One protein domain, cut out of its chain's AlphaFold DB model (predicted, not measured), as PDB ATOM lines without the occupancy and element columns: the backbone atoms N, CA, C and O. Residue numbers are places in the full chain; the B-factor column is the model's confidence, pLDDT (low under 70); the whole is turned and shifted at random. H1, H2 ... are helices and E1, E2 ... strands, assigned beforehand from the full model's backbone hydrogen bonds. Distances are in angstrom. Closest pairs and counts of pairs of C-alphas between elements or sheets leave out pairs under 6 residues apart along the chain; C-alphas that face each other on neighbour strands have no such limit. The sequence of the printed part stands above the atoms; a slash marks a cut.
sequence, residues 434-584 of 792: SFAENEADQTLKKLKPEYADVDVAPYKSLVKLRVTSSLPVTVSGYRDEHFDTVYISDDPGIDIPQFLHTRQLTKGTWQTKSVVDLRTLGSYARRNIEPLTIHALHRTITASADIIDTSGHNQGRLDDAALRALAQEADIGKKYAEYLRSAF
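Overview. This is residues 434 to 584 of the 792 residues of an uncharacterized protein of Pseudomonas fluorescens WH6 (UniProt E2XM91). A strongly twisted sheet, in which the paired strands E1 and E3 fold back on themselves and E2 fits between their halves, has a cluster of crossed helices, H1, H3, H5 and H6, at one end. The hairpin E4 and E5 widens the sheet beside the first part of E1, and residues 530 to 535 stick out. The printed part has 151 residues with six named helices and five named strands, which follow each other along the chain as H1, E1, E2, H2, E3, H3, H4, E4, E5, H5 and H6; the class is mixed, helices and strands, and in the branched sheet the neighbours E2 and E3 are parallel, while the neighbour pairs E1 and E2, E1 and E3, E1 and E4, and E4 and E5 are antiparallel. It is compact, with a radius of gyration of the C-alphas of 16.3 A and spans of 46 by 40 by 28 A.

Arrangement. E1, residues 463 to 480, bends by 143 degrees at residue 471, and E3, residues 505 to 519, by 129 degrees at residue 512. They are antiparallel, with N 465 and O 517 at 3.0 A. E2, residues 485 to 488, forms a hairpin with E1, N 478 and O 487 being 2.9 A apart, and is parallel to E3, with N 486 and O 514 at 3.0 A. H2, residues 496 to 499, only grazes the sheet; E2, H2 and E3 make a strand-helix-strand unit, two parallel neighbours with a helix between, its crossover right-handed. E4, residues 539 to 548, is antiparallel to E1, with N 466 and O 542 at 2.8 A. E5, residues 554 to 558, is the edge strand and forms a hairpin with E4, N 547 and O 556 being 2.8 A apart. H5, residues 560 to 570, stands up from the sheet over E4, on the same face as H3, residues 521 to 526. H3 and H5 touch at Ala 525 and Ala 567, their closest C-alphas, 4.1 A apart. H1, residues 434 to 447, touches H3 with residues 436 to 441 alone, closest at the C-alphas of Glu 437 and Gly 522, 4.1 A. H6, residues 572 to 583, only just touches H1, with 3 pairs of C-alphas within 8 A, the closest being those of Ala 436 and Ile 572, 6.0 A. H4, residues 534 to 538, only grazes the sheet. In H1, H3, H5 and H6 every O i to N i+4 pair is within hydrogen-bond range; in H4 0 of 1 is, and 0 of 2 O i to N i+3 pairs; H2 is too short for an O i to N i+4 pair.

Along the chain. H1 begins at C-alpha 434 (-18.346, -13.972, 93.517) and is 20.0 A long. E4 is 28.9 A, E1 17.8 A, E3 17.7 A and H6 15.7 A, ending at C-alpha 583 (-5.193, -11.956, 85.663).

Size, cuts and confidence. The C-alphas of His 482 and Phe 584, the two farthest apart, are 51.7 A apart. The printed part has no cut, and H1 to E1 is a long link. Confidence is under 70 for 20 residues, among them 527 to 540.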
ATOM      1  N   SER A 434     -19.142 -13.099  92.637       84.81
ATOM      2  CA  SER A 434     -18.346 -13.972  93.517       84.81
ATOM      3  C   SER A 434     -17.107 -13.268  94.075       84.81
ATOM      4  O   SER A 434     -16.766 -13.456  95.239       84.81
ATOM      5  N   PHE A 435     -16.455 -12.424  93.267       89.06
ATOM      6  CA  PHE A 435     -15.346 -11.590  93.726       89.06
ATOM      7  C   PHE A 435     -15.806 -10.623  94.818       89.06
ATOM      8  O   PHE A 435     -15.138 -10.495  95.836       89.06
ATOM      9  N   ALA A 436     -16.960  -9.972  94.632       88.81
ATOM     10  CA  ALA A 436     -17.495  -9.033  95.607       88.81
ATOM     11  C   ALA A 436     -17.828  -9.687  96.950       88.81
ATOM     12  O   ALA A 436     -17.549  -9.085  97.981       88.81
ATOM     13  N   GLU A 437     -18.416 -10.886  96.946       90.94
ATOM     14  CA  GLU A 437     -18.713 -11.602  98.193       90.94
ATOM     15  C   GLU A 437     -17.431 -11.995  98.932       90.94
ATOM     16  O   GLU A 437     -17.310 -11.723 100.125       90.94
ATOM     17  N   ASN A 438     -16.447 -12.554  98.221       92.00
ATOM     18  CA  ASN A 438     -15.173 -12.949  98.824       92.00
ATOM     19  C   ASN A 438     -14.401 -11.736  99.372       92.00
ATOM     20  O   ASN A 438     -13.947 -11.738 100.512       92.00
ATOM     21  N   GLU A 439     -14.297 -10.660  98.592       94.06
ATOM     22  CA  GLU A 439     -13.592  -9.447  99.011       94.06
ATOM     23  C   GLU A 439     -14.290  -8.750 100.192       94.06
ATOM     24  O   GLU A 439     -13.622  -8.221 101.084       94.06
ATOM     25  N   ALA A 440     -15.629  -8.764 100.236       92.62
ATOM     26  CA  ALA A 440     -16.389  -8.232 101.363       92.62
ATOM     27  C   ALA A 440     -16.177  -9.056 102.642       92.62
ATOM     28  O   ALA A 440     -15.996  -8.460 103.705       92.62
ATOM     29  N   ASP A 441     -16.150 -10.389 102.547       93.62
ATOM     30  CA  ASP A 441     -15.849 -11.279 103.677       93.62
ATOM     31  C   ASP A 441     -14.420 -11.064 104.202       93.62
ATOM     32  O   ASP A 441     -14.217 -10.800 105.391       93.62
ATOM     33  N   GLN A 442     -13.423 -11.052 103.314       94.38
ATOM     34  CA  GLN A 442     -12.030 -10.795 103.694       94.38
ATOM     35  C   GLN A 442     -11.853  -9.412 104.335       94.38
ATOM     36  O   GLN A 442     -11.171  -9.264 105.353       94.38
ATOM     37  N   THR A 443     -12.499  -8.390 103.769       95.00
ATOM     38  CA  THR A 443     -12.466  -7.029 104.312       95.00
ATOM     39  C   THR A 443     -13.151  -6.955 105.676       95.00
ATOM     40  O   THR A 443     -12.623  -6.305 106.583       95.00
ATOM     41  N   LEU A 444     -14.287  -7.638 105.859       95.25
ATOM     42  CA  LEU A 444     -14.971  -7.727 107.149       95.25
ATOM     43  C   LEU A 444     -14.038  -8.302 108.215       95.25
ATOM     44  O   LEU A 444     -13.834  -7.664 109.246       95.25
ATOM     45  N   LYS A 445     -13.422  -9.453 107.939       94.50
ATOM     46  CA  LYS A 445     -12.502 -10.142 108.856       94.50
ATOM     47  C   LYS A 445     -11.296  -9.279 109.224       94.50
ATOM     48  O   LYS A 445     -10.878  -9.252 110.380       94.50
ATOM     49  N   LYS A 446     -10.776  -8.505 108.267       94.75
ATOM     50  CA  LYS A 446      -9.679  -7.554 108.494       94.75
ATOM     51  C   LYS A 446     -10.094  -6.370 109.377       94.75
ATOM     52  O   LYS A 446      -9.351  -5.994 110.280       94.75
ATOM     53  N   LEU A 447     -11.247  -5.755 109.108       94.38
ATOM     54  CA  LEU A 447     -11.733  -4.585 109.857       94.38
ATOM     55  C   LEU A 447     -12.274  -4.950 111.245       94.38
ATOM     56  O   LEU A 447     -12.272  -4.117 112.154       94.38
ATOM     57  N   LYS A 448     -12.770  -6.179 111.397       93.81
ATOM     58  CA  LYS A 448     -13.428  -6.700 112.593       93.81
ATOM     59  C   LYS A 448     -12.893  -8.110 112.897       93.81
ATOM     60  O   LYS A 448     -13.554  -9.093 112.565       93.81
ATOM     61  N   PRO A 449     -11.725  -8.221 113.560       92.38
ATOM     62  CA  PRO A 449     -11.087  -9.509 113.854       92.38
ATOM     63  C   PRO A 449     -11.939 -10.477 114.687       92.38
ATOM     64  O   PRO A 449     -11.685 -11.675 114.670       92.38
ATOM     65  N   GLU A 450     -12.974  -9.986 115.377       92.69
ATOM     66  CA  GLU A 450     -13.991 -10.812 116.049       92.69
ATOM     67  C   GLU A 450     -14.725 -11.782 115.101       92.69
ATOM     68  O   GLU A 450     -15.234 -12.797 115.558       92.69
ATOM     69  N   TYR A 451     -14.733 -11.513 113.788       92.56
ATOM     70  CA  TYR A 451     -15.303 -12.403 112.770       92.56
ATOM     71  C   TYR A 451     -14.252 -13.241 112.021       92.56
ATOM     72  O   TYR A 451     -14.605 -13.899 111.046       92.56
ATOM     73  N   ALA A 452     -12.972 -13.225 112.424       90.50
ATOM     74  CA  ALA A 452     -11.890 -13.888 111.681       90.50
ATOM     75  C   ALA A 452     -12.147 -15.389 111.445       90.50
ATOM     76  O   ALA A 452     -11.942 -15.870 110.331       90.50
ATOM     77  N   ASP A 453     -12.673 -16.079 112.461       90.69
ATOM     78  CA  ASP A 453     -12.987 -17.514 112.428       90.69
ATOM     79  C   ASP A 453     -14.465 -17.803 112.094       90.69
ATOM     80  O   ASP A 453     -14.928 -18.937 112.210       90.69
ATOM     81  N   VAL A 454     -15.232 -16.782 111.691       90.56
ATOM     82  CA  VAL A 454     -16.647 -16.932 111.336       90.56
ATOM     83  C   VAL A 454     -16.787 -17.238 109.847       90.56
ATOM     84  O   VAL A 454     -16.339 -16.480 108.983       90.56
ATOM     85  N   ASP A 455     -17.470 -18.338 109.543       90.56
ATOM     86  CA  ASP A 455     -17.893 -18.691 108.189       90.56
ATOM     87  C   ASP A 455     -19.232 -18.009 107.869       90.56
ATOM     88  O   ASP A 455     -20.311 -18.551 108.120       90.56
ATOM     89  N   VAL A 456     -19.167 -16.753 107.416       89.00
ATOM     90  CA  VAL A 456     -20.338 -15.892 107.197       89.00
ATOM     91  C   VAL A 456     -21.184 -16.426 106.043       89.00
ATOM     92  O   VAL A 456     -20.729 -16.493 104.907       89.00
ATOM     93  N   ALA A 457     -22.462 -16.716 106.296       89.88
ATOM     94  CA  ALA A 457     -23.414 -17.119 105.266       89.88
ATOM     95  C   ALA A 457     -23.971 -15.886 104.522       89.88
ATOM     96  O   ALA A 457     -24.800 -15.165 105.095       89.88
ATOM     97  N   PRO A 458     -23.617 -15.635 103.242       85.44
ATOM     98  CA  PRO A 458     -23.930 -14.366 102.572       85.44
ATOM     99  C   PRO A 458     -25.432 -14.115 102.395       85.44
ATOM    100  O   PRO A 458     -25.904 -13.000 102.600       85.44
ATOM    101  N   TYR A 459     -26.199 -15.164 102.081       87.88
ATOM    102  CA  TYR A 459     -27.651 -15.084 101.866       87.88
ATOM    103  C   TYR A 459     -28.481 -15.140 103.156       87.88
ATOM    104  O   TYR A 459     -29.682 -14.881 103.130       87.88
ATOM    105  N   LYS A 460     -27.847 -15.435 104.299       88.12
ATOM    106  CA  LYS A 460     -28.458 -15.302 105.631       88.12
ATOM    107  C   LYS A 460     -28.070 -13.971 106.290       88.12
ATOM    108  O   LYS A 460     -28.859 -13.400 107.034       88.12
ATOM    109  N   SER A 461     -26.901 -13.427 105.956       91.44
ATOM    110  CA  SER A 461     -26.358 -12.178 106.508       91.44
ATOM    111  C   SER A 461     -26.738 -10.946 105.680       91.44
ATOM    112  O   SER A 461     -25.888 -10.132 105.314       91.44
ATOM    113  N   LEU A 462     -28.021 -10.812 105.324       93.94
ATOM    114  CA  LEU A 462     -28.452  -9.748 104.417       93.94
ATOM    115  C   LEU A 462     -28.388  -8.362 105.074       93.94
ATOM    116  O   LEU A 462     -28.943  -8.114 106.150       93.94
ATOM    117  N   VAL A 463     -27.793  -7.419 104.349       90.81
ATOM    118  CA  VAL A 463     -27.873  -5.987 104.606       90.81
ATOM    119  C   VAL A 463     -29.298  -5.516 104.349       90.81
ATOM    120  O   VAL A 463     -29.823  -5.611 103.238       90.81
ATOM    121  N   LYS A 464     -29.912  -4.945 105.383       91.38
ATOM    122  CA  LYS A 464     -31.203  -4.258 105.325       91.38
ATOM    123  C   LYS A 464     -30.937  -2.776 105.072       91.38
ATOM    124  O   LYS A 464     -30.754  -2.014 106.023       91.38
ATOM    125  N   LEU A 465     -30.895  -2.367 103.804       84.31
ATOM    126  CA  LEU A 465     -30.718  -0.966 103.423       84.31
ATOM    127  C   LEU A 465     -32.070  -0.255 103.440       84.31
ATOM    128  O   LEU A 465     -32.850  -0.338 102.493       84.31
ATOM    129  N   ARG A 466     -32.362   0.445 104.532       84.19
ATOM    130  CA  ARG A 466     -33.602   1.195 104.691       84.19
ATOM    131  C   ARG A 466     -33.461   2.586 104.094       84.19
ATOM    132  O   ARG A 466     -32.592   3.353 104.493       84.19
ATOM    133  N   VAL A 467     -34.375   2.928 103.196       78.44
ATOM    134  CA  VAL A 467     -34.543   4.261 102.624       78.44
ATOM    135  C   VAL A 467     -35.900   4.791 103.055       78.44
ATOM    136  O   VAL A 467     -36.935   4.218 102.716       78.44
ATOM    137  N   THR A 468     -35.902   5.899 103.782       74.56
ATOM    138  CA  THR A 468     -37.123   6.598 104.185       74.56
ATOM    139  C   THR A 468     -37.181   7.944 103.484       74.56
ATOM    140  O   THR A 468     -36.202   8.682 103.517       74.56
ATOM    141  N   SER A 469     -38.306   8.292 102.864       67.62
ATOM    142  CA  SER A 469     -38.514   9.563 102.166       67.62
ATOM    143  C   SER A 469     -39.608  10.408 102.818       67.62
ATOM    144  O   SER A 469     -40.571   9.895 103.385       67.62
ATOM    145  N   SER A 470     -39.497  11.734 102.713       65.19
ATOM    146  CA  SER A 470     -40.537  12.652 103.212       65.19
ATOM    147  C   SER A 470     -41.855  12.548 102.420       65.19
ATOM    148  O   SER A 470     -42.946  12.687 102.987       65.19
ATOM    149  N   LEU A 471     -41.761  12.238 101.121       67.75
ATOM    150  CA  LEU A 471     -42.881  12.028 100.199       67.75
ATOM    151  C   LEU A 471     -43.001  10.547  99.793       67.75
ATOM    152  O   LEU A 471     -41.963   9.899  99.645       67.75
ATOM    153  N   PRO A 472     -44.225  10.011  99.594       71.19
ATOM    154  CA  PRO A 472     -44.412   8.641  99.122       71.19
ATOM    155  C   PRO A 472     -43.837   8.441  97.718       71.19
ATOM    156  O   PRO A 472     -43.877   9.346  96.882       71.19
ATOM    157  N   VAL A 473     -43.324   7.243  97.468       69.50
ATOM    158  CA  VAL A 473     -42.828   6.782  96.173       69.50
ATOM    159  C   VAL A 473     -43.546   5.500  95.766       69.50
ATOM    160  O   VAL A 473     -43.876   4.663  96.605       69.50
ATOM    161  N   THR A 474     -43.757   5.337  94.461       74.69
ATOM    162  CA  THR A 474     -44.277   4.096  93.884       74.69
ATOM    163  C   THR A 474     -43.148   3.082  93.742       74.69
ATOM    164  O   THR A 474     -42.191   3.339  93.012       74.69
ATOM    165  N   VAL A 475     -43.265   1.923  94.387       73.62
ATOM    166  CA  VAL A 475     -42.263   0.848  94.315       73.62
ATOM    167  C   VAL A 475     -42.953  -0.498  94.143       73.62
ATOM    168  O   VAL A 475     -43.971  -0.764  94.779       73.62
ATOM    169  N   SER A 476     -42.403  -1.353  93.281       73.94
ATOM    170  CA  SER A 476     -42.860  -2.738  93.137       73.94
ATOM    171  C   SER A 476     -42.002  -3.657  93.997       73.94
ATOM    172  O   SER A 476     -40.781  -3.617  93.895       73.94
ATOM    173  N   GLY A 477     -42.635  -4.465  94.845       83.69
ATOM    174  CA  GLY A 477     -41.949  -5.308  95.820       83.69
ATOM    175  C   GLY A 477     -42.909  -6.063  96.734       83.69
ATOM    176  O   GLY A 477     -44.115  -6.132  96.482       83.69
ATOM    177  N   TYR A 478     -42.362  -6.625  97.807       89.44
ATOM    178  CA  TYR A 478     -43.119  -7.328  98.838       89.44
ATOM    179  C   TYR A 478     -43.427  -6.368  99.979       89.44
ATOM    180  O   TYR A 478     -42.516  -5.838 100.606       89.44
ATOM    181  N   ARG A 479     -44.705  -6.119 100.249       90.00
ATOM    182  CA  ARG A 479     -45.127  -5.293 101.378       90.00
ATOM    183  C   ARG A 479     -45.572  -6.187 102.522       90.00
ATOM    184  O   ARG A 479     -46.301  -7.148 102.301       90.00
ATOM    185  N   ASP A 480     -45.140  -5.840 103.723       81.75
ATOM    186  CA  ASP A 480     -45.647  -6.438 104.954       81.75
ATOM    187  C   ASP A 480     -47.034  -5.865 105.280       81.75
ATOM    188  O   ASP A 480     -47.230  -4.652 105.240       81.75
ATOM    189  N   GLU A 481     -48.010  -6.713 105.594       70.19
ATOM    190  CA  GLU A 481     -49.386  -6.268 105.867       70.19
ATOM    191  C   GLU A 481     -49.506  -5.380 107.118       70.19
ATOM    192  O   GLU A 481     -50.416  -4.555 107.210       70.19
ATOM    193  N   HIS A 482     -48.552  -5.481 108.049       75.56
ATOM    194  CA  HIS A 482     -48.563  -4.753 109.320       75.56
ATOM    195  C   HIS A 482     -47.699  -3.485 109.302       75.56
ATOM    196  O   HIS A 482     -47.820  -2.641 110.192       75.56
ATOM    197  N   PHE A 483     -46.833  -3.318 108.298       76.38
ATOM    198  CA  PHE A 483     -45.915  -2.182 108.197       76.38
ATOM    199  C   PHE A 483     -46.008  -1.518 106.820       76.38
ATOM    200  O   PHE A 483     -46.047  -2.173 105.789       76.38
ATOM    201  N   ASP A 484     -45.926  -0.187 106.756       79.81
ATOM    202  CA  ASP A 484     -45.867   0.544 105.474       79.81
ATOM    203  C   ASP A 484     -44.522   0.367 104.735       79.81
ATOM    204  O   ASP A 484     -44.171   1.163 103.875       79.81
ATOM    205  N   THR A 485     -43.727  -0.654 105.080       87.56
ATOM    206  CA  THR A 485     -42.409  -0.919 104.490       87.56
ATOM    207  C   THR A 485     -42.524  -1.872 103.308       87.56
ATOM    208  O   THR A 485     -43.120  -2.943 103.420       87.56
ATOM    209  N   VAL A 486     -41.905  -1.499 102.191       84.06
ATOM    210  CA  VAL A 486     -41.800  -2.354 101.002       84.06
ATOM    211  C   VAL A 486     -40.388  -2.915 100.905       84.06
ATOM    212  O   VAL A 486     -39.415  -2.165 100.916       84.06
ATOM    213  N   TYR A 487     -40.283  -4.234 100.795       86.94
ATOM    214  CA  TYR A 487     -39.042  -4.968 100.616       86.94
ATOM    215  C   TYR A 487     -38.780  -5.229  99.136       86.94
ATOM    216  O   TYR A 487     -39.658  -5.707  98.408       86.94
ATOM    217  N   ILE A 488     -37.562  -4.921  98.706       79.75
ATOM    218  CA  ILE A 488     -37.081  -5.142  97.341       79.75
ATOM    219  C   ILE A 488     -35.696  -5.777  97.371       79.75
ATOM    220  O   ILE A 488     -35.006  -5.737  98.387       79.75
ATOM    221  N   SER A 489     -35.298  -6.354  96.245       80.19
ATOM    222  CA  SER A 489     -33.919  -6.729  95.979       80.19
ATOM    223  C   SER A 489     -33.704  -6.734  94.471       80.19
ATOM    224  O   SER A 489     -34.571  -7.185  93.721       80.19
ATOM    225  N   ASP A 490     -32.553  -6.225  94.040       67.50
ATOM    226  CA  ASP A 490     -32.082  -6.357  92.657       67.50
ATOM    227  C   ASP A 490     -31.269  -7.652  92.453       67.50
ATOM    228  O   ASP A 490     -30.818  -7.925  91.339       67.50
ATOM    229  N   ASP A 491     -31.024  -8.421  93.521       71.69
ATOM    230  CA  ASP A 491     -30.273  -9.670  93.465       71.69
ATOM    231  C   ASP A 491     -31.229 -10.849  93.214       71.69
ATOM    232  O   ASP A 491     -32.073 -11.141  94.065       71.69
ATOM    233  N   PRO A 492     -31.126 -11.544  92.066       66.81
ATOM    234  CA  PRO A 492     -32.011 -12.662  91.756       66.81
ATOM    235  C   PRO A 492     -31.810 -13.869  92.684       66.81
ATOM    236  O   PRO A 492     -32.682 -14.730  92.721       66.81
ATOM    237  N   GLY A 493     -30.691 -13.946  93.418       72.88
ATOM    238  CA  GLY A 493     -30.434 -15.003  94.398       72.88
ATOM    239  C   GLY A 493     -31.098 -14.775  95.760       72.88
ATOM    240  O   GLY A 493     -31.022 -15.651  96.616       72.88
ATOM    241  N   ILE A 494     -31.733 -13.619  95.993       80.75
ATOM    242  CA  ILE A 494     -32.411 -13.314  97.260       80.75
ATOM    243  C   ILE A 494     -33.910 -13.602  97.138       80.75
ATOM    244  O   ILE A 494     -34.664 -12.843  96.523       80.75
ATOM    245  N   ASP A 495     -34.362 -14.658  97.814       84.50
ATOM    246  CA  ASP A 495     -35.784 -14.906  98.045       84.50
ATOM    247  C   ASP A 495     -36.261 -14.118  99.280       84.50
ATOM    248  O   ASP A 495     -35.972 -14.448 100.434       84.50
ATOM    249  N   ILE A 496     -36.981 -13.023  99.023       84.62
ATOM    250  CA  ILE A 496     -37.481 -12.115 100.062       84.62
ATOM    251  C   ILE A 496     -38.501 -12.813 100.986       84.62
ATOM    252  O   ILE A 496     -38.322 -12.716 102.205       84.62
ATOM    253  N   PRO A 497     -39.548 -13.502 100.477       86.31
ATOM    254  CA  PRO A 497     -40.428 -14.332 101.304       86.31
ATOM    255  C   PRO A 497     -39.702 -15.350 102.182       86.31
ATOM    256  O   PRO A 497     -40.037 -15.468 103.358       86.31
ATOM    257  N   GLN A 498     -38.704 -16.055 101.649       84.75
ATOM    258  CA  GLN A 498     -37.958 -17.053 102.414       84.75
ATOM    259  C   GLN A 498     -37.129 -16.405 103.532       84.75
ATOM    260  O   GLN A 498     -37.147 -16.854 104.681       84.75
ATOM    261  N   PHE A 499     -36.432 -15.308 103.226       84.25
ATOM    262  CA  PHE A 499     -35.630 -14.588 104.215       84.25
ATOM    263  C   PHE A 499     -36.495 -13.990 105.334       84.25
ATOM    264  O   PHE A 499     -36.138 -14.032 106.511       84.25
ATOM    265  N   LEU A 500     -37.664 -13.460 104.973       87.56
ATOM    266  CA  LEU A 500     -38.629 -12.858 105.889       87.56
ATOM    267  C   LEU A 500     -39.803 -13.801 106.187       87.56
ATOM    268  O   LEU A 500     -40.932 -13.339 106.328       87.56
ATOM    269  N   HIS A 501     -39.545 -15.104 106.331       83.69
ATOM    270  CA  HIS A 501     -40.570 -16.144 106.524       83.69
ATOM    271  C   HIS A 501     -41.472 -15.936 107.754       83.69
ATOM    272  O   HIS A 501     -42.562 -16.495 107.829       83.69
ATOM    273  N   THR A 502     -41.045 -15.127 108.725       84.94
ATOM    274  CA  THR A 502     -41.856 -14.754 109.895       84.94
ATOM    275  C   THR A 502     -42.861 -13.632 109.617       84.94
ATOM    276  O   THR A 502     -43.655 -13.296 110.495       84.94
ATOM    277  N   ARG A 503     -42.841 -13.032 108.418       84.56
ATOM    278  CA  ARG A 503     -43.720 -11.929 108.006       84.56
ATOM    279  C   ARG A 503     -44.728 -12.393 106.963       84.56
ATOM    280  O   ARG A 503     -44.422 -13.191 106.084       84.56
ATOM    281  N   GLN A 504     -45.926 -11.820 107.021       85.75
ATOM    282  CA  GLN A 504     -46.921 -11.963 105.962       85.75
ATOM    283  C   GLN A 504     -46.646 -10.914 104.887       85.75
ATOM    284  O   GLN A 504     -46.778  -9.713 105.128       85.75
ATOM    285  N   LEU A 505     -46.190 -11.376 103.722       89.44
ATOM    286  CA  LEU A 505     -45.721 -10.525 102.637       89.44
ATOM    287  C   LEU A 505     -46.607 -10.664 101.402       89.44
ATOM    288  O   LEU A 505     -46.783 -11.761 100.875       89.44
ATOM    289  N   THR A 506     -47.047  -9.527 100.868       89.44
ATOM    290  CA  THR A 506     -47.852  -9.466  99.648       89.44
ATOM    291  C   THR A 506     -47.074  -8.759  98.544       89.44
ATOM    292  O   THR A 506     -46.599  -7.629  98.702       89.44
ATOM    293  N   LYS A 507     -46.915  -9.427  97.397       89.31
ATOM    294  CA  LYS A 507     -46.234  -8.864  96.227       89.31
ATOM    295  C   LYS A 507     -47.167  -7.906  95.493       89.31
ATOM    296  O   LYS A 507     -48.302  -8.256  95.189       89.31
ATOM    297  N   GLY A 508     -46.681  -6.717  95.162       84.56
ATOM    298  CA  GLY A 508     -47.472  -5.723  94.446       84.56
ATOM    299  C   GLY A 508     -46.699  -4.446  94.157       84.56
ATOM    300  O   GLY A 508     -45.491  -4.366  94.380       84.56
ATOM    301  N   THR A 509     -47.414  -3.442  93.659       83.44
ATOM    302  CA  THR A 509     -46.905  -2.082  93.480       83.44
ATOM    303  C   THR A 509     -47.559  -1.182  94.513       83.44
ATOM    304  O   THR A 509     -48.782  -1.074  94.574       83.44
ATOM    305  N   TRP A 510     -46.739  -0.529  95.326       83.00
ATOM    306  CA  TRP A 510     -47.173   0.146  96.537       83.00
ATOM    307  C   TRP A 510     -46.710   1.601  96.534       83.00
ATOM    308  O   TRP A 510     -45.601   1.904  96.099       83.00
ATOM    309  N   GLN A 511     -47.551   2.499  97.047       83.88
ATOM    310  CA  GLN A 511     -47.119   3.828  97.477       83.88
ATOM    311  C   GLN A 511     -46.587   3.708  98.899       83.88
ATOM    312  O   GLN A 511     -47.334   3.301  99.785       83.88
ATOM    313  N   THR A 512     -45.321   4.048  99.121       81.44
ATOM    314  CA  THR A 512     -44.694   3.950 100.445       81.44
ATOM    315  C   THR A 512     -43.708   5.085 100.680       81.44
ATOM    316  O   THR A 512     -43.119   5.621  99.743       81.44
ATOM    317  N   LYS A 513     -43.504   5.453 101.945       78.00
ATOM    318  CA  LYS A 513     -42.405   6.330 102.372       78.00
ATOM    319  C   LYS A 513     -41.185   5.565 102.882       78.00
ATOM    320  O   LYS A 513     -40.190   6.202 103.211       78.00
ATOM    321  N   SER A 514     -41.249   4.237 102.996       83.12
ATOM    322  CA  SER A 514     -40.181   3.409 103.554       83.12
ATOM    323  C   SER A 514     -39.943   2.159 102.713       83.12
ATOM    324  O   SER A 514     -40.816   1.314 102.536       83.12
ATOM    325  N   VAL A 515     -38.721   2.031 102.216       81.25
ATOM    326  CA  VAL A 515     -38.279   0.893 101.413       81.25
ATOM    327  C   VAL A 515     -37.104   0.242 102.117       81.25
ATOM    328  O   VAL A 515     -36.230   0.939 102.627       81.25
ATOM    329  N   VAL A 516     -37.069  -1.085 102.151       86.00
ATOM    330  CA  VAL A 516     -35.886  -1.844 102.559       86.00
ATOM    331  C   VAL A 516     -35.399  -2.640 101.361       86.00
ATOM    332  O   VAL A 516     -36.085  -3.535 100.878       86.00
ATOM    333  N   ASP A 517     -34.208  -2.302 100.891       83.06
ATOM    334  CA  ASP A 517     -33.510  -3.054  99.859       83.06
ATOM    335  C   ASP A 517     -32.607  -4.095 100.531       83.06
ATOM    336  O   ASP A 517     -31.732  -3.746 101.331       83.06
ATOM    337  N   LEU A 518     -32.886  -5.372 100.272       86.38
ATOM    338  CA  LEU A 518     -32.154  -6.511 100.815       86.38
ATOM    339  C   LEU A 518     -31.006  -6.884  99.886       86.38
ATOM    340  O   LEU A 518     -31.202  -7.107  98.690       86.38
ATOM    341  N   ARG A 519     -29.802  -6.976 100.452       86.19
ATOM    342  CA  ARG A 519     -28.572  -7.247  99.701       86.19
ATOM    343  C   ARG A 519     -27.623  -8.122 100.501       86.19
ATOM    344  O   ARG A 519     -27.601  -8.033 101.721       86.19
ATOM    345  N   THR A 520     -26.788  -8.899  99.830       90.88
ATOM    346  CA  THR A 520     -25.594  -9.485 100.452       90.88
ATOM    347  C   THR A 520     -24.576  -8.391 100.810       90.88
ATOM    348  O   THR A 520     -24.673  -7.248 100.337       90.88
ATOM    349  N   LEU A 521     -23.576  -8.732 101.629       91.25
ATOM    350  CA  LEU A 521     -22.472  -7.821 101.959       91.25
ATOM    351  C   LEU A 521     -21.684  -7.418 100.705       91.25
ATOM    352  O   LEU A 521     -21.436  -6.225 100.506       91.25
ATOM    353  N   GLY A 522     -21.369  -8.368  99.817       88.31
ATOM    354  CA  GLY A 522     -20.693  -8.076  98.554       88.31
ATOM    355  C   GLY A 522     -21.531  -7.183  97.641       88.31
ATOM    356  O   GLY A 522     -21.043  -6.169  97.137       88.31
ATOM    357  N   SER A 523     -22.825  -7.471  97.477       83.31
ATOM    358  CA  SER A 523     -23.726  -6.643  96.664       83.31
ATOM    359  C   SER A 523     -23.876  -5.215  97.208       83.31
ATOM    360  O   SER A 523     -23.920  -4.262  96.421       83.31
ATOM    361  N   TYR A 524     -23.891  -5.043  98.535       85.12
ATOM    362  CA  TYR A 524     -23.833  -3.727  99.175       85.12
ATOM    363  C   TYR A 524     -22.510  -3.005  98.867       85.12
ATOM    364  O   TYR A 524     -22.548  -1.868  98.395       85.12
ATOM    365  N   ALA A 525     -21.367  -3.679  99.032       86.38
ATOM    366  CA  ALA A 525     -20.035  -3.115  98.800       86.38
ATOM    367  C   ALA A 525     -19.754  -2.742  97.328       86.38
ATOM    368  O   ALA A 525     -19.025  -1.792  97.061       86.38
ATOM    369  N   ARG A 526     -20.366  -3.431  96.351       77.75
ATOM    370  CA  ARG A 526     -20.226  -3.098  94.914       77.75
ATOM    371  C   ARG A 526     -20.737  -1.710  94.544       77.75
ATOM    372  O   ARG A 526     -20.275  -1.124  93.565       77.75
ATOM    373  N   ARG A 527     -21.757  -1.212  95.242       63.22
ATOM    374  CA  ARG A 527     -22.350   0.091  94.941       63.22
ATOM    375  C   ARG A 527     -21.648   1.126  95.814       63.22
ATOM    376  O   ARG A 527     -22.088   1.362  96.933       63.22
ATOM    377  N   ASN A 528     -20.572   1.725  95.286       50.84
ATOM    378  CA  ASN A 528     -19.880   2.856  95.917       50.84
ATOM    379  C   ASN A 528     -20.913   3.826  96.507       50.84
ATOM    380  O   ASN A 528     -21.785   4.315  95.784       50.84
ATOM    381  N   ILE A 529     -20.826   4.027  97.824       51.19
ATOM    382  CA  ILE A 529     -21.745   4.831  98.636       51.19
ATOM    383  C   ILE A 529     -21.969   6.171  97.923       51.19
ATOM    384  O   ILE A 529     -21.002   6.870  97.616       51.19
ATOM    385  N   GLU A 530     -23.226   6.506  97.607       44.84
ATOM    386  CA  GLU A 530     -23.554   7.741  96.884       44.84
ATOM    387  C   GLU A 530     -22.896   8.960  97.558       44.84
ATOM    388  O   GLU A 530     -23.035   9.132  98.775       44.84
ATOM    389  N   PRO A 531     -22.234   9.849  96.796       38.78
ATOM    390  CA  PRO A 531     -21.908  11.176  97.296       38.78
ATOM    391  C   PRO A 531     -23.204  11.898  97.683       38.78
ATOM    392  O   PRO A 531     -24.193  11.826  96.948       38.78
ATOM    393  N   LEU A 532     -23.193  12.626  98.807       34.94
ATOM    394  CA  LEU A 532     -24.298  13.502  99.207       34.94
ATOM    395  C   LEU A 532     -24.707  14.402  98.028       34.94
ATOM    396  O   LEU A 532     -23.966  15.296  97.623       34.94
ATOM    397  N   THR A 533     -25.906  14.184  97.491       38.41
ATOM    398  CA  THR A 533     -26.536  15.080  96.516       38.41
ATOM    399  C   THR A 533     -27.707  15.809  97.161       38.41
ATOM    400  O   THR A 533     -28.300  15.348  98.129       38.41
ATOM    401  N   ILE A 534     -28.085  16.954  96.597       35.34
ATOM    402  CA  ILE A 534     -29.215  17.802  97.025       35.34
ATOM    403  C   ILE A 534     -30.564  17.050  97.090       35.34
ATOM    404  O   ILE A 534     -31.479  17.479  97.788       35.34
ATOM    405  N   HIS A 535     -30.691  15.890  96.432       38.91
ATOM    406  CA  HIS A 535     -31.848  14.991  96.548       38.91
ATOM    407  C   HIS A 535     -31.874  14.158  97.849       38.91
ATOM    408  O   HIS A 535     -32.931  13.643  98.215       38.91
ATOM    409  N   ALA A 536     -30.754  14.060  98.574       45.16
ATOM    410  CA  ALA A 536     -30.651  13.409  99.882       45.16
ATOM    411  C   ALA A 536     -31.273  14.239 101.023       45.16
ATOM    412  O   ALA A 536     -31.575  13.690 102.076       45.16
ATOM    413  N   LEU A 537     -31.559  15.534 100.816       41.25
ATOM    414  CA  LEU A 537     -32.190  16.405 101.828       41.25
ATOM    415  C   LEU A 537     -33.591  15.935 102.272       41.25
ATOM    416  O   LEU A 537     -34.100  16.374 103.300       41.25
ATOM    417  N   HIS A 538     -34.221  15.042 101.506       49.75
ATOM    418  CA  HIS A 538     -35.557  14.509 101.773       49.75
ATOM    419  C   HIS A 538     -35.584  12.988 101.967       49.75
ATOM    420  O   HIS A 538     -36.671  12.399 101.966       49.75
ATOM    421  N   ARG A 539     -34.413  12.343 102.091       60.72
ATOM    422  CA  ARG A 539     -34.291  10.890 102.253       60.72
ATOM    423  C   ARG A 539     -33.276  10.535 103.335       60.72
ATOM    424  O   ARG A 539     -32.137  10.976 103.279       60.72
ATOM    425  N   THR A 540     -33.671   9.677 104.264       63.59
ATOM    426  CA  THR A 540     -32.767   9.084 105.254       63.59
ATOM    427  C   THR A 540     -32.433   7.668 104.819       63.59
ATOM    428  O   THR A 540     -33.343   6.882 104.554       63.59
ATOM    429  N   ILE A 541     -31.142   7.344 104.751       72.62
ATOM    430  CA  ILE A 541     -30.656   6.005 104.416       72.62
ATOM    431  C   ILE A 541     -29.919   5.445 105.627       72.62
ATOM    432  O   ILE A 541     -28.980   6.077 106.106       72.62
ATOM    433  N   THR A 542     -30.334   4.274 106.097       78.50
ATOM    434  CA  THR A 542     -29.631   3.523 107.140       78.50
ATOM    435  C   THR A 542     -29.443   2.076 106.713       78.50
ATOM    436  O   THR A 542     -30.341   1.465 106.135       78.50
ATOM    437  N   ALA A 543     -28.276   1.515 106.996       86.19
ATOM    438  CA  ALA A 543     -27.960   0.118 106.757       86.19
ATOM    439  C   ALA A 543     -27.716  -0.612 108.082       86.19
ATOM    440  O   ALA A 543     -27.189  -0.051 109.039       86.19
ATOM    441  N   SER A 544     -28.112  -1.879 108.143       92.00
ATOM    442  CA  SER A 544     -27.658  -2.793 109.193       92.00
ATOM    443  C   SER A 544     -27.705  -4.226 108.688       92.00
ATOM    444  O   SER A 544     -28.549  -4.539 107.845       92.00
ATOM    445  N   ALA A 545     -26.834  -5.079 109.211       95.00
ATOM    446  CA  ALA A 545     -26.788  -6.497 108.877       95.00
ATOM    447  C   ALA A 545     -26.572  -7.313 110.148       95.00
ATOM    448  O   ALA A 545     -25.711  -6.970 110.954       95.00
ATOM    449  N   ASP A 546     -27.352  -8.372 110.319       94.75
ATOM    450  CA  ASP A 546     -27.076  -9.399 111.322       94.75
ATOM    451  C   ASP A 546     -26.119 -10.409 110.669       94.75
ATOM    452  O   ASP A 546     -26.341 -10.793 109.520       94.75
ATOM    453  N   ILE A 547     -25.040 -10.786 111.353       95.31
ATOM    454  CA  ILE A 547     -24.015 -11.689 110.822       95.31
ATOM    455  C   ILE A 547     -24.357 -13.097 111.269       95.31
ATOM    456  O   ILE A 547     -24.335 -13.401 112.457       95.31
ATOM    457  N   ILE A 548     -24.717 -13.936 110.310       90.88
ATOM    458  CA  ILE A 548     -25.162 -15.306 110.528       90.88
ATOM    459  C   ILE A 548     -24.140 -16.239 109.894       90.88
ATOM    460  O   ILE A 548     -23.769 -16.053 108.734       90.88
ATOM    461  N   ASP A 549     -23.693 -17.242 110.642       89.69
ATOM    462  CA  ASP A 549     -22.786 -18.257 110.115       89.69
ATOM    463  C   ASP A 549     -23.507 -19.294 109.226       89.69
ATOM    464  O   ASP A 549     -24.741 -19.336 109.120       89.69
ATOM    465  N   THR A 550     -22.741 -20.152 108.555       86.19
ATOM    466  CA  THR A 550     -23.279 -21.232 107.710       86.19
ATOM    467  C   THR A 550     -24.149 -22.225 108.485       86.19
ATOM    468  O   THR A 550     -25.175 -22.670 107.951       86.19
ATOM    469  N   SER A 551     -23.855 -22.441 109.770       87.31
ATOM    470  CA  SER A 551     -24.662 -23.250 110.700       87.31
ATOM    471  C   SER A 551     -25.994 -22.589 111.092       87.31
ATOM    472  O   SER A 551     -26.902 -23.264 111.573       87.31
ATOM    473  N   GLY A 552     -26.169 -21.293 110.815       83.38
ATOM    474  CA  GLY A 552     -27.386 -20.530 111.086       83.38
ATOM    475  C   GLY A 552     -27.394 -19.780 112.420       83.38
ATOM    476  O   GLY A 552     -28.436 -19.229 112.780       83.38
ATOM    477  N   HIS A 553     -26.277 -19.722 113.149       90.38
ATOM    478  CA  HIS A 553     -26.180 -18.969 114.397       90.38
ATOM    479  C   HIS A 553     -25.820 -17.503 114.144       90.38
ATOM    480  O   HIS A 553     -25.016 -17.177 113.273       90.38
ATOM    481  N   ASN A 554     -26.422 -16.606 114.928       92.94
ATOM    482  CA  ASN A 554     -26.118 -15.179 114.881       92.94
ATOM    483  C   ASN A 554     -24.847 -14.887 115.693       92.94
ATOM    484  O   ASN A 554     -24.805 -15.145 116.893       92.94
ATOM    485  N   GLN A 555     -23.848 -14.328 115.022       93.62
ATOM    486  CA  GLN A 555     -22.519 -14.029 115.546       93.62
ATOM    487  C   GLN A 555     -22.341 -12.552 115.920       93.62
ATOM    488  O   GLN A 555     -21.375 -12.191 116.584       93.62
ATOM    489  N   GLY A 556     -23.259 -11.674 115.511       93.56
ATOM    490  CA  GLY A 556     -23.146 -10.245 115.780       93.56
ATOM    491  C   GLY A 556     -23.959  -9.385 114.826       93.56
ATOM    492  O   GLY A 556     -24.742  -9.869 114.009       93.56
ATOM    493  N   ARG A 557     -23.782  -8.067 114.926       94.94
ATOM    494  CA  ARG A 557     -24.502  -7.106 114.089       94.94
ATOM    495  C   ARG A 557     -23.590  -5.982 113.627       94.94
ATOM    496  O   ARG A 557     -22.906  -5.357 114.432       94.94
ATOM    497  N   LEU A 558     -23.660  -5.675 112.336       95.25
ATOM    498  CA  LEU A 558     -23.041  -4.503 111.735       95.25
ATOM    499  C   LEU A 558     -24.053  -3.360 111.649       95.25
ATOM    500  O   LEU A 558     -25.189  -3.535 111.190       95.25
ATOM    501  N   ASP A 559     -23.626  -2.182 112.088       92.88
ATOM    502  CA  ASP A 559     -24.363  -0.934 111.947       92.88
ATOM    503  C   ASP A 559     -23.993  -0.195 110.647       92.88
ATOM    504  O   ASP A 559     -23.170  -0.651 109.849       92.88
ATOM    505  N   ASP A 560     -24.631   0.953 110.414       86.06
ATOM    506  CA  ASP A 560     -24.440   1.743 109.194       86.06
ATOM    507  C   ASP A 560     -22.984   2.205 109.033       86.06
ATOM    508  O   ASP A 560     -22.444   2.178 107.928       86.06
ATOM    509  N   ALA A 561     -22.323   2.581 110.131       87.56
ATOM    510  CA  ALA A 561     -20.939   3.040 110.108       87.56
ATOM    511  C   ALA A 561     -19.974   1.901 109.741       87.56
ATOM    512  O   ALA A 561     -19.120   2.080 108.871       87.56
ATOM    513  N   ALA A 562     -20.141   0.724 110.349       91.69
ATOM    514  CA  ALA A 562     -19.334  -0.454 110.049       91.69
ATOM    515  C   ALA A 562     -19.530  -0.931 108.603       91.69
ATOM    516  O   ALA A 562     -18.552  -1.227 107.918       91.69
ATOM    517  N   LEU A 563     -20.773  -0.948 108.109       90.56
ATOM    518  CA  LEU A 563     -21.069  -1.329 106.726       90.56
ATOM    519  C   LEU A 563     -20.474  -0.341 105.717       90.56
ATOM    520  O   LEU A 563     -19.913  -0.764 104.707       90.56
ATOM    521  N   ARG A 564     -20.530   0.969 105.993       86.62
ATOM    522  CA  ARG A 564     -19.888   1.972 105.131       86.62
ATOM    523  C   ARG A 564     -18.369   1.828 105.108       86.62
ATOM    524  O   ARG A 564     -17.785   1.903 104.031       86.62
ATOM    525  N   ALA A 565     -17.747   1.600 106.265       89.69
ATOM    526  CA  ALA A 565     -16.309   1.356 106.352       89.69
ATOM    527  C   ALA A 565     -15.905   0.103 105.559       89.69
ATOM    528  O   ALA A 565     -14.937   0.149 104.804       89.69
ATOM    529  N   LEU A 566     -16.693  -0.975 105.656       92.06
ATOM    530  CA  LEU A 566     -16.505  -2.190 104.862       92.06
ATOM    531  C   LEU A 566     -16.590  -1.900 103.363       92.06
ATOM    532  O   LEU A 566     -15.679  -2.261 102.629       92.06
ATOM    533  N   ALA A 567     -17.643  -1.224 102.900       86.44
ATOM    534  CA  ALA A 567     -17.803  -0.915 101.480       86.44
ATOM    535  C   ALA A 567     -16.667  -0.023 100.943       86.44
ATOM    536  O   ALA A 567     -16.201  -0.229  99.824       86.44
ATOM    537  N   GLN A 568     -16.202   0.939 101.746       88.31
ATOM    538  CA  GLN A 568     -15.105   1.834 101.382       88.31
ATOM    539  C   GLN A 568     -13.748   1.115 101.316       88.31
ATOM    540  O   GLN A 568     -12.989   1.366 100.385       88.31
ATOM    541  N   GLU A 569     -13.437   0.238 102.273       90.94
ATOM    542  CA  GLU A 569     -12.178  -0.528 102.293       90.94
ATOM    543  C   GLU A 569     -12.176  -1.661 101.254       90.94
ATOM    544  O   GLU A 569     -11.131  -1.993 100.686       90.94
ATOM    545  N   ALA A 570     -13.342  -2.256 100.985       90.31
ATOM    546  CA  ALA A 570     -13.480  -3.304  99.985       90.31
ATOM    547  C   ALA A 570     -13.256  -2.749  98.569       90.31
ATOM    548  O   ALA A 570     -12.638  -3.432  97.760       90.31
ATOM    549  N   ASP A 571     -13.723  -1.521  98.282       86.81
ATOM    550  CA  ASP A 571     -13.563  -0.803  97.000       86.81
ATOM    551  C   ASP A 571     -13.635  -1.752  95.791       86.81
ATOM    552  O   ASP A 571     -12.706  -1.875  94.982       86.81
ATOM    553  N   ILE A 572     -14.745  -2.498  95.717       85.81
ATOM    554  CA  ILE A 572     -14.879  -3.649  94.816       85.81
ATOM    555  C   ILE A 572     -14.599  -3.252  93.368       85.81
ATOM    556  O   ILE A 572     -13.949  -3.988  92.631       85.81
ATOM    557  N   GLY A 573     -15.068  -2.069  92.960       78.00
ATOM    558  CA  GLY A 573     -14.858  -1.561  91.609       78.00
ATOM    559  C   GLY A 573     -13.377  -1.423  91.264       78.00
ATOM    560  O   GLY A 573     -12.966  -1.861  90.191       78.00
ATOM    561  N   LYS A 574     -12.571  -0.854  92.170       82.81
ATOM    562  CA  LYS A 574     -11.131  -0.680  91.968       82.81
ATOM    563  C   LYS A 574     -10.375  -2.003  92.075       82.81
ATOM    564  O   LYS A 574      -9.600  -2.314  91.170       82.81
ATOM    565  N   LYS A 575     -10.615  -2.794  93.126       87.69
ATOM    566  CA  LYS A 575      -9.887  -4.054  93.350       87.69
ATOM    567  C   LYS A 575     -10.194  -5.096  92.283       87.69
ATOM    568  O   LYS A 575      -9.279  -5.751  91.802       87.69
ATOM    569  N   TYR A 576     -11.443  -5.197  91.827       85.75
ATOM    570  CA  TYR A 576     -11.786  -6.096  90.724       85.75
ATOM    571  C   TYR A 576     -11.127  -5.654  89.413       85.75
ATOM    572  O   TYR A 576     -10.599  -6.471  88.665       85.75
ATOM    573  N   ALA A 577     -11.088  -4.348  89.150       80.00
ATOM    574  CA  ALA A 577     -10.350  -3.795  88.021       80.00
ATOM    575  C   ALA A 577      -8.843  -4.123  88.069       80.00
ATOM    576  O   ALA A 577      -8.246  -4.442  87.038       80.00
ATOM    577  N   GLU A 578      -8.221  -4.023  89.243       85.31
ATOM    578  CA  GLU A 578      -6.816  -4.383  89.464       85.31
ATOM    579  C   GLU A 578      -6.588  -5.891  89.314       85.31
ATOM    580  O   GLU A 578      -5.661  -6.290  88.607       85.31
ATOM    581  N   TYR A 579      -7.482  -6.712  89.872       87.25
ATOM    582  CA  TYR A 579      -7.492  -8.163  89.706       87.25
ATOM    583  C   TYR A 579      -7.542  -8.553  88.226       87.25
ATOM    584  O   TYR A 579      -6.654  -9.256  87.752       87.25
ATOM    585  N   LEU A 580      -8.518  -8.040  87.464       82.62
ATOM    586  CA  LEU A 580      -8.626  -8.331  86.033       82.62
ATOM    587  C   LEU A 580      -7.373  -7.875  85.275       82.62
ATOM    588  O   LEU A 580      -6.919  -8.565  84.368       82.62
ATOM    589  N   ARG A 581      -6.767  -6.743  85.656       83.25
ATOM    590  CA  ARG A 581      -5.514  -6.283  85.042       83.25
ATOM    591  C   ARG A 581      -4.356  -7.250  85.306       83.25
ATOM    592  O   ARG A 581      -3.563  -7.458  84.393       83.25
ATOM    593  N   SER A 582      -4.262  -7.832  86.504       85.38
ATOM    594  CA  SER A 582      -3.245  -8.846  86.832       85.38
ATOM    595  C   SER A 582      -3.517 -10.171  86.112       85.38
ATOM    596  O   SER A 582      -2.658 -10.668  85.379       85.38
ATOM    597  N   ALA A 583      -4.746 -10.685  86.233       82.94
ATOM    598  CA  ALA A 583      -5.193 -11.956  85.663       82.94
ATOM    599  C   ALA A 583      -5.114 -11.989  84.128       82.94
ATOM    600  O   ALA A 583      -4.922 -13.047  83.533       82.94
ATOM    601  N   PHE A 584      -5.213 -10.827  83.480       82.88
ATOM    602  CA  PHE A 584      -5.058 -10.681  82.036       82.88
ATOM    603  C   PHE A 584      -3.739 -10.029  81.603       82.88
ATOM    604  O   PHE A 584      -3.562  -9.663  80.441       82.88
TER     605      PHE A 584